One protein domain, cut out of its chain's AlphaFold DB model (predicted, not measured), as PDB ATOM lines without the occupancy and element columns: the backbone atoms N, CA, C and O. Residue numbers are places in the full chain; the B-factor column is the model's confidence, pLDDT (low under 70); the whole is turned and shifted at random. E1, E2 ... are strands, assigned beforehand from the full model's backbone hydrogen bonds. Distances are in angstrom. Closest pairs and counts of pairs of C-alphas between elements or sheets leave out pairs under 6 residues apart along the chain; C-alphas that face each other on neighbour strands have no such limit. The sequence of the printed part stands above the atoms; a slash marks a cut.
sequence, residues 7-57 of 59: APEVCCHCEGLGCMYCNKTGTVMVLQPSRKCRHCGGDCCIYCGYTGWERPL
ATOM      1  N   ALA A   7      36.872 -41.978 -35.153       95.56
ATOM      2  CA  ALA A   7      36.035 -43.040 -35.695       95.56
ATOM      3  C   ALA A   7      34.785 -43.218 -34.819       95.56
ATOM      4  O   ALA A   7      34.837 -42.889 -33.628       95.56
ATOM      5  N   PRO A   8      33.665 -43.691 -35.389       95.81
ATOM      6  CA  PRO A   8      32.449 -43.933 -34.629       95.81
ATOM      7  C   PRO A   8      32.639 -45.113 -33.673       95.81
ATOM      8  O   PRO A   8      33.044 -46.198 -34.079       95.81
ATOM      9  N   GLU A   9      32.299 -44.895 -32.410       96.19
ATOM     10  CA  GLU A   9      32.264 -45.908 -31.361       96.19
ATOM     11  C   GLU A   9      30.852 -45.998 -30.782       96.19
ATOM     12  O   GLU A   9      30.128 -45.000 -30.698       96.19
ATOM     13  N   VAL A  10      30.451 -47.191 -30.345       96.12
ATOM     14  CA  VAL A  10      29.126 -47.405 -29.745       96.12
ATOM     15  C   VAL A  10      29.011 -46.598 -28.454       96.12
ATOM     16  O   VAL A  10      29.896 -46.639 -27.596       96.12
ATOM     17  N   CYS A  11      27.920 -45.850 -28.294       94.88
ATOM     18  CA  CYS A  11      27.658 -45.128 -27.054       94.88
ATOM     19  C   CYS A  11      27.509 -46.128 -25.897       94.88
ATOM     20  O   CYS A  11      26.620 -46.976 -25.933       94.88
ATOM     21  N   CYS A  12      28.340 -46.017 -24.856       94.19
ATOM     22  CA  CYS A  12      28.319 -46.974 -23.741       94.19
ATOM     23  C   CYS A  12      27.022 -46.893 -22.928       94.19
ATOM     24  O   CYS A  12      26.623 -47.870 -22.315       94.19
ATOM     25  N   HIS A  13      26.367 -45.731 -22.921       93.50
ATOM     26  CA  HIS A  13      25.172 -45.502 -22.115       93.50
ATOM     27  C   HIS A  13      23.922 -46.182 -22.672       93.50
ATOM     28  O   HIS A  13      23.085 -46.646 -21.907       93.50
ATOM     29  N   CYS A  14      23.771 -46.199 -23.998       95.06
ATOM     30  CA  CYS A  14      22.594 -46.764 -24.656       95.06
ATOM     31  C   CYS A  14      22.901 -48.003 -25.490       95.06
ATOM     32  O   CYS A  14      22.007 -48.496 -26.168       95.06
ATOM     33  N   GLU A  15      24.154 -48.458 -25.496       94.81
ATOM     34  CA  GLU A  15      24.604 -49.664 -26.198       94.81
ATOM     35  C   GLU A  15      24.192 -49.699 -27.684       94.81
ATOM     36  O   GLU A  15      23.909 -50.749 -28.249       94.81
ATOM     37  N   GLY A  16      24.147 -48.532 -28.335       95.19
ATOM     38  CA  GLY A  16      23.768 -48.411 -29.747       95.19
ATOM     39  C   GLY A  16      22.290 -48.111 -30.012       95.19
ATOM     40  O   GLY A  16      21.940 -47.831 -31.153       95.19
ATOM     41  N   LEU A  17      21.429 -48.077 -28.989       96.06
ATOM     42  CA  LEU A  17      19.994 -47.789 -29.153       96.06
ATOM     43  C   LEU A  17      19.691 -46.333 -29.549       96.06
ATOM     44  O   LEU A  17      18.627 -46.040 -30.085       96.06
ATOM     45  N   GLY A  18      20.618 -45.416 -29.272       94.81
ATOM     46  CA  GLY A  18      20.419 -43.978 -29.442       94.81
ATOM     47  C   GLY A  18      19.839 -43.316 -28.191       94.81
ATOM     48  O   GLY A  18      18.783 -43.678 -27.686       94.81
ATOM     49  N   CYS A  19      20.541 -42.311 -27.671       94.38
ATOM     50  CA  CYS A  19      20.113 -41.513 -26.523       94.38
ATOM     51  C   CYS A  19      20.430 -40.031 -26.739       94.38
ATOM     52  O   CYS A  19      21.070 -39.656 -27.725       94.38
ATOM     53  N   MET A  20      20.018 -39.176 -25.802       93.44
ATOM     54  CA  MET A  20      20.305 -37.740 -25.869       93.44
ATOM     55  C   MET A  20      21.807 -37.413 -25.891       93.44
ATOM     56  O   MET A  20      22.191 -36.422 -26.496       93.44
ATOM     57  N   TYR A  21      22.661 -38.250 -25.290       91.25
ATOM     58  CA  TYR A  21      24.108 -38.002 -25.200       91.25
ATOM     59  C   TYR A  21      24.883 -38.335 -26.478       91.25
ATOM     60  O   TYR A  21      26.013 -37.889 -26.645       91.25
ATOM     61  N   CYS A  22      24.292 -39.122 -27.375       93.06
ATOM     62  CA  CYS A  22      24.873 -39.479 -28.669       93.06
ATOM     63  C   CYS A  22      24.046 -38.921 -29.839       93.06
ATOM     64  O   CYS A  22      24.003 -39.524 -30.912       93.06
ATOM     65  N   ASN A  23      23.287 -37.842 -29.612       92.56
ATOM     66  CA  ASN A  23      22.402 -37.227 -30.609       92.56
ATOM     67  C   ASN A  23      21.430 -38.225 -31.272       92.56
ATOM     68  O   ASN A  23      21.122 -38.126 -32.453       92.56
ATOM     69  N   LYS A  24      20.952 -39.218 -30.507       94.62
ATOM     70  CA  LYS A  24      20.063 -40.306 -30.959       94.62
ATOM     71  C   LYS A  24      20.626 -41.185 -32.089       94.62
ATOM     72  O   LYS A  24      19.878 -41.967 -32.659       94.62
ATOM     73  N   THR A  25      21.924 -41.112 -32.382       94.94
ATOM     74  CA  THR A  25      22.553 -41.918 -33.446       94.94
ATOM     75  C   THR A  25      22.945 -43.331 -32.997       94.94
ATOM     76  O   THR A  25      23.137 -44.207 -33.828       94.94
ATOM     77  N   GLY A  26      23.099 -43.549 -31.686       95.31
ATOM     78  CA  GLY A  26      23.633 -44.786 -31.098       95.31
ATOM     79  C   GLY A  26      25.163 -44.816 -30.996       95.31
ATOM     80  O   GLY A  26      25.720 -45.639 -30.269       95.31
ATOM     81  N   THR A  27      25.853 -43.877 -31.642       95.81
ATOM     82  CA  THR A  27      27.320 -43.824 -31.709       95.81
ATOM     83  C   THR A  27      27.857 -42.441 -31.364       95.81
ATOM     84  O   THR A  27      27.149 -41.443 -31.456       95.81
ATOM     85  N   VAL A  28      29.124 -42.362 -30.972       94.69
ATOM     86  CA  VAL A  28      29.845 -41.095 -30.808       94.69
ATOM     87  C   VAL A  28      31.182 -41.177 -31.524       94.69
ATOM     88  O   VAL A  28      31.812 -42.230 -31.553       94.69
ATOM     89  N   MET A  29      31.626 -40.074 -32.116       95.50
ATOM     90  CA  MET A  29      32.938 -40.018 -32.756       95.50
ATOM     91  C   MET A  29      34.012 -39.903 -31.673       95.50
ATOM     92  O   MET A  29      33.963 -38.990 -30.853       95.50
ATOM     93  N   VAL A  30      34.983 -40.814 -31.646       95.19
ATOM     94  CA  VAL A  30      36.012 -40.886 -30.596       95.19
ATOM     95  C   VAL A  30      37.395 -40.897 -31.225       95.19
ATOM     96  O   VAL A  30      37.617 -41.551 -32.247       95.19
ATOM     97  N   LEU A  31      38.324 -40.167 -30.604       94.56
ATOM     98  CA  LEU A  31      39.721 -40.150 -31.014       94.56
ATOM     99  C   LEU A  31      40.333 -41.551 -30.923       94.56
ATOM    100  O   LEU A  31      40.199 -42.233 -29.908       94.56
ATOM    101  N   GLN A  32      41.060 -41.941 -31.963       94.56
ATOM    102  CA  GLN A  32      41.697 -43.242 -32.063       94.56
ATOM    103  C   GLN A  32      43.160 -43.217 -31.572       94.56
ATOM    104  O   GLN A  32      43.883 -42.253 -31.844       94.56
ATOM    105  N   PRO A  33      43.629 -44.278 -30.885       93.50
ATOM    106  CA  PRO A  33      42.861 -45.466 -30.492       93.50
ATOM    107  C   PRO A  33      41.809 -45.130 -29.426       93.50
ATOM    108  O   PRO A  33      42.109 -44.375 -28.497       93.50
ATOM    109  N   SER A  34      40.597 -45.680 -29.563       94.31
ATOM    110  CA  SER A  34      39.505 -45.394 -28.633       94.31
ATOM    111  C   SER A  34      39.865 -45.820 -27.212       94.31
ATOM    112  O   SER A  34      40.393 -46.903 -26.951       94.31
ATOM    113  N   ARG A  35      39.613 -44.919 -26.263       96.19
ATOM    114  CA  ARG A  35      39.898 -45.128 -24.839       96.19
ATOM    115  C   ARG A  35      38.651 -44.856 -24.029       96.19
ATOM    116  O   ARG A  35      37.933 -43.889 -24.284       96.19
ATOM    117  N   LYS A  36      38.391 -45.701 -23.033       96.06
ATOM    118  CA  LYS A  36      37.326 -45.445 -22.062       96.06
ATOM    119  C   LYS A  36      37.678 -44.231 -21.214       96.06
ATOM    120  O   LYS A  36      38.847 -43.893 -21.031       96.06
ATOM    121  N   CYS A  37      36.653 -43.565 -20.696       95.94
ATOM    122  CA  CYS A  37      36.840 -42.403 -19.841       95.94
ATOM    123  C   CYS A  37      37.753 -42.742 -18.653       95.94
ATOM    124  O   CYS A  37      37.413 -43.588 -17.832       95.94
ATOM    125  N   ARG A  38      38.872 -42.024 -18.506       95.50
ATOM    126  CA  ARG A  38      39.816 -42.224 -17.391       95.50
ATOM    127  C   ARG A  38      39.201 -42.028 -15.997       95.50
ATOM    128  O   ARG A  38      39.751 -42.520 -15.023       95.50
ATOM    129  N   HIS A  39      38.101 -41.277 -15.902       94.19
ATOM    130  CA  HIS A  39      37.458 -40.948 -14.628       94.19
ATOM    131  C   HIS A  39      36.499 -42.036 -14.147       94.19
ATOM    132  O   HIS A  39      36.369 -42.226 -12.945       94.19
ATOM    133  N   CYS A  40      35.816 -42.723 -15.067       95.31
ATOM    134  CA  CYS A  40      34.781 -43.705 -14.725       95.31
ATOM    135  C   CYS A  40      34.984 -45.079 -15.371       95.31
ATOM    136  O   CYS A  40      34.104 -45.919 -15.281       95.31
ATOM    137  N   GLY A  41      36.074 -45.305 -16.107       94.50
ATOM    138  CA  GLY A  41      36.355 -46.590 -16.756       94.50
ATOM    139  C   GLY A  41      35.379 -46.998 -17.868       94.50
ATOM    140  O   GLY A  41      35.546 -48.064 -18.447       94.50
ATOM    141  N   GLY A  42      34.401 -46.157 -18.211       92.75
ATOM    142  CA  GLY A  42      33.321 -46.506 -19.138       92.75
ATOM    143  C   GLY A  42      31.926 -46.476 -18.514       92.75
ATOM    144  O   GLY A  42      30.960 -46.422 -19.268       92.75
ATOM    145  N   ASP A  43      31.809 -46.357 -17.186       92.62
ATOM    146  CA  ASP A  43      30.530 -46.382 -16.444       92.62
ATOM    147  C   ASP A  43      29.649 -45.131 -16.633       92.62
ATOM    148  O   ASP A  43      28.649 -44.957 -15.950       92.62
ATOM    149  N   CYS A  44      30.003 -44.260 -17.584       91.50
ATOM    150  CA  CYS A  44      29.312 -43.013 -17.921       91.50
ATOM    151  C   CYS A  44      29.272 -41.971 -16.780       91.50
ATOM    152  O   CYS A  44      28.545 -42.084 -15.803       91.50
ATOM    153  N   CYS A  45      30.011 -40.870 -16.941       94.19
ATOM    154  CA  CYS A  45      30.016 -39.747 -15.999       94.19
ATOM    155  C   CYS A  45      29.913 -38.389 -16.710       94.19
ATOM    156  O   CYS A  45      30.030 -38.292 -17.937       94.19
ATOM    157  N   ILE A  46      29.775 -37.314 -15.928       92.31
ATOM    158  CA  ILE A  46      29.725 -35.938 -16.447       92.31
ATOM    159  C   ILE A  46      30.954 -35.574 -17.302       92.31
ATOM    160  O   ILE A  46      30.818 -34.874 -18.306       92.31
ATOM    161  N   TYR A  47      32.142 -36.104 -16.979       91.12
ATOM    162  CA  TYR A  47      33.390 -35.771 -17.676       91.12
ATOM    163  C   TYR A  47      33.432 -36.319 -19.109       91.12
ATOM    164  O   TYR A  47      33.910 -35.641 -20.018       91.12
ATOM    165  N   CYS A  48      32.863 -37.501 -19.354       93.44
ATOM    166  CA  CYS A  48      32.714 -38.043 -20.710       93.44
ATOM    167  C   CYS A  48      31.408 -37.618 -21.396       93.44
ATOM    168  O   CYS A  48      31.092 -38.139 -22.464       93.44
ATOM    169  N   GLY A  49      30.614 -36.731 -20.781       91.56
ATOM    170  CA  GLY A  49      29.289 -36.370 -21.293       91.56
ATOM    171  C   GLY A  49      28.350 -37.572 -21.349       91.56
ATOM    172  O   GLY A  49      27.554 -37.672 -22.270       91.56
ATOM    173  N   TYR A  50      28.515 -38.512 -20.411       93.88
ATOM    174  CA  TYR A  50      27.784 -39.781 -20.340       93.88
ATOM    175  C   TYR A  50      27.929 -40.701 -21.563       93.88
ATOM    176  O   TYR A  50      27.162 -41.633 -21.725       93.88
ATOM    177  N   THR A  51      28.943 -40.504 -22.407       93.62
ATOM    178  CA  THR A  51      29.185 -41.390 -23.563       93.62
ATOM    179  C   THR A  51      30.017 -42.634 -23.220       93.62
ATOM    180  O   THR A  51      30.016 -43.606 -23.975       93.62
ATOM    181  N   GLY A  52      30.746 -42.589 -22.098       95.06
ATOM    182  CA  GLY A  52      31.695 -43.613 -21.647       95.06
ATOM    183  C   GLY A  52      33.101 -43.505 -22.259       95.06
ATOM    184  O   GLY A  52      34.007 -44.223 -21.832       95.06
ATOM    185  N   TRP A  53      33.323 -42.586 -23.202       95.94
ATOM    186  CA  TRP A  53      34.579 -42.469 -23.949       95.94
ATOM    187  C   TRP A  53      35.445 -41.283 -23.512       95.94
ATOM    188  O   TRP A  53      34.964 -40.271 -23.000       95.94
ATOM    189  N   GLU A  54      36.752 -41.419 -23.703       95.25
ATOM    190  CA  GLU A  54      37.731 -40.347 -23.572       95.25
ATOM    191  C   GLU A  54      37.819 -39.559 -24.885       95.25
ATOM    192  O   GLU A  54      37.934 -40.143 -25.956       95.25
ATOM    193  N   ARG A  55      37.770 -38.221 -24.800       92.06
ATOM    194  CA  ARG A  55      37.763 -37.308 -25.961       92.06
ATOM    195  C   ARG A  55      36.706 -37.662 -27.035       92.06
ATOM    196  O   ARG A  55      37.063 -37.780 -28.209       92.06
ATOM    197  N   PRO A  56      35.414 -37.808 -26.677       92.31
ATOM    198  CA  PRO A  56      34.364 -37.855 -27.685       92.31
ATOM    199  C   PRO A  56      34.276 -36.487 -28.375       92.31
ATOM    200  O   PRO A  56      34.310 -35.449 -27.706       92.31
ATOM    201  N   LEU A  57      34.164 -36.485 -29.700       89.25
ATOM    202  CA  LEU A  57      33.815 -35.298 -30.466       89.25
ATOM    203  C   LEU A  57      32.388 -34.907 -30.078       89.25
ATOM    204  O   LEU A  57      31.474 -35.731 -30.140       89.25
TER     205      LEU A  57
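What this domain is: This is residues 7 to 57 of the 59 residues of an uncharacterized protein of Methanomicrobiales archaeon (UniProt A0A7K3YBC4). This is a domain of little regular structure: a small two-stranded hairpin, E1 and E2, joined to two looped stretches, residues 11 to 26 between the strands and residues 32 to 57 after them. The printed part has 51 residues, with no named helix and two named strands, E1 then E2, in one antiparallel sheet. The class is all strand, though the named elements hold only 9 residues. The whole is compact and rounded, with a radius of gyration of the C-alphas of 9.3 A and spans of 24 by 20 by 15 A.

Where its parts are: E1, residues 7 to 10, begins at C-alpha 7 (36.035, -43.040, -35.695) and is 10.1 A long. E2, residues 27 to 31, is 13.0 A long and ends at C-alpha 31 (39.721, -40.150, -31.014).

How they stand to each other: E1 and E2 form an antiparallel hairpin, with 134 degrees between their directions. C-alphas 8 and 29 face each other at 4.4 A. N 9 and O 28 are within hydrogen-bond range at 2.8 A, as are N 30 and O 7 at 2.9 A.

The domain as a whole: The C-alphas of Met 20 and Pro 33 are the two farthest apart, at 24.3 A. The link from E1 to E2, 16 residues, is long. The printed part has no cut, and no printed residue is under 70 in pLDDT.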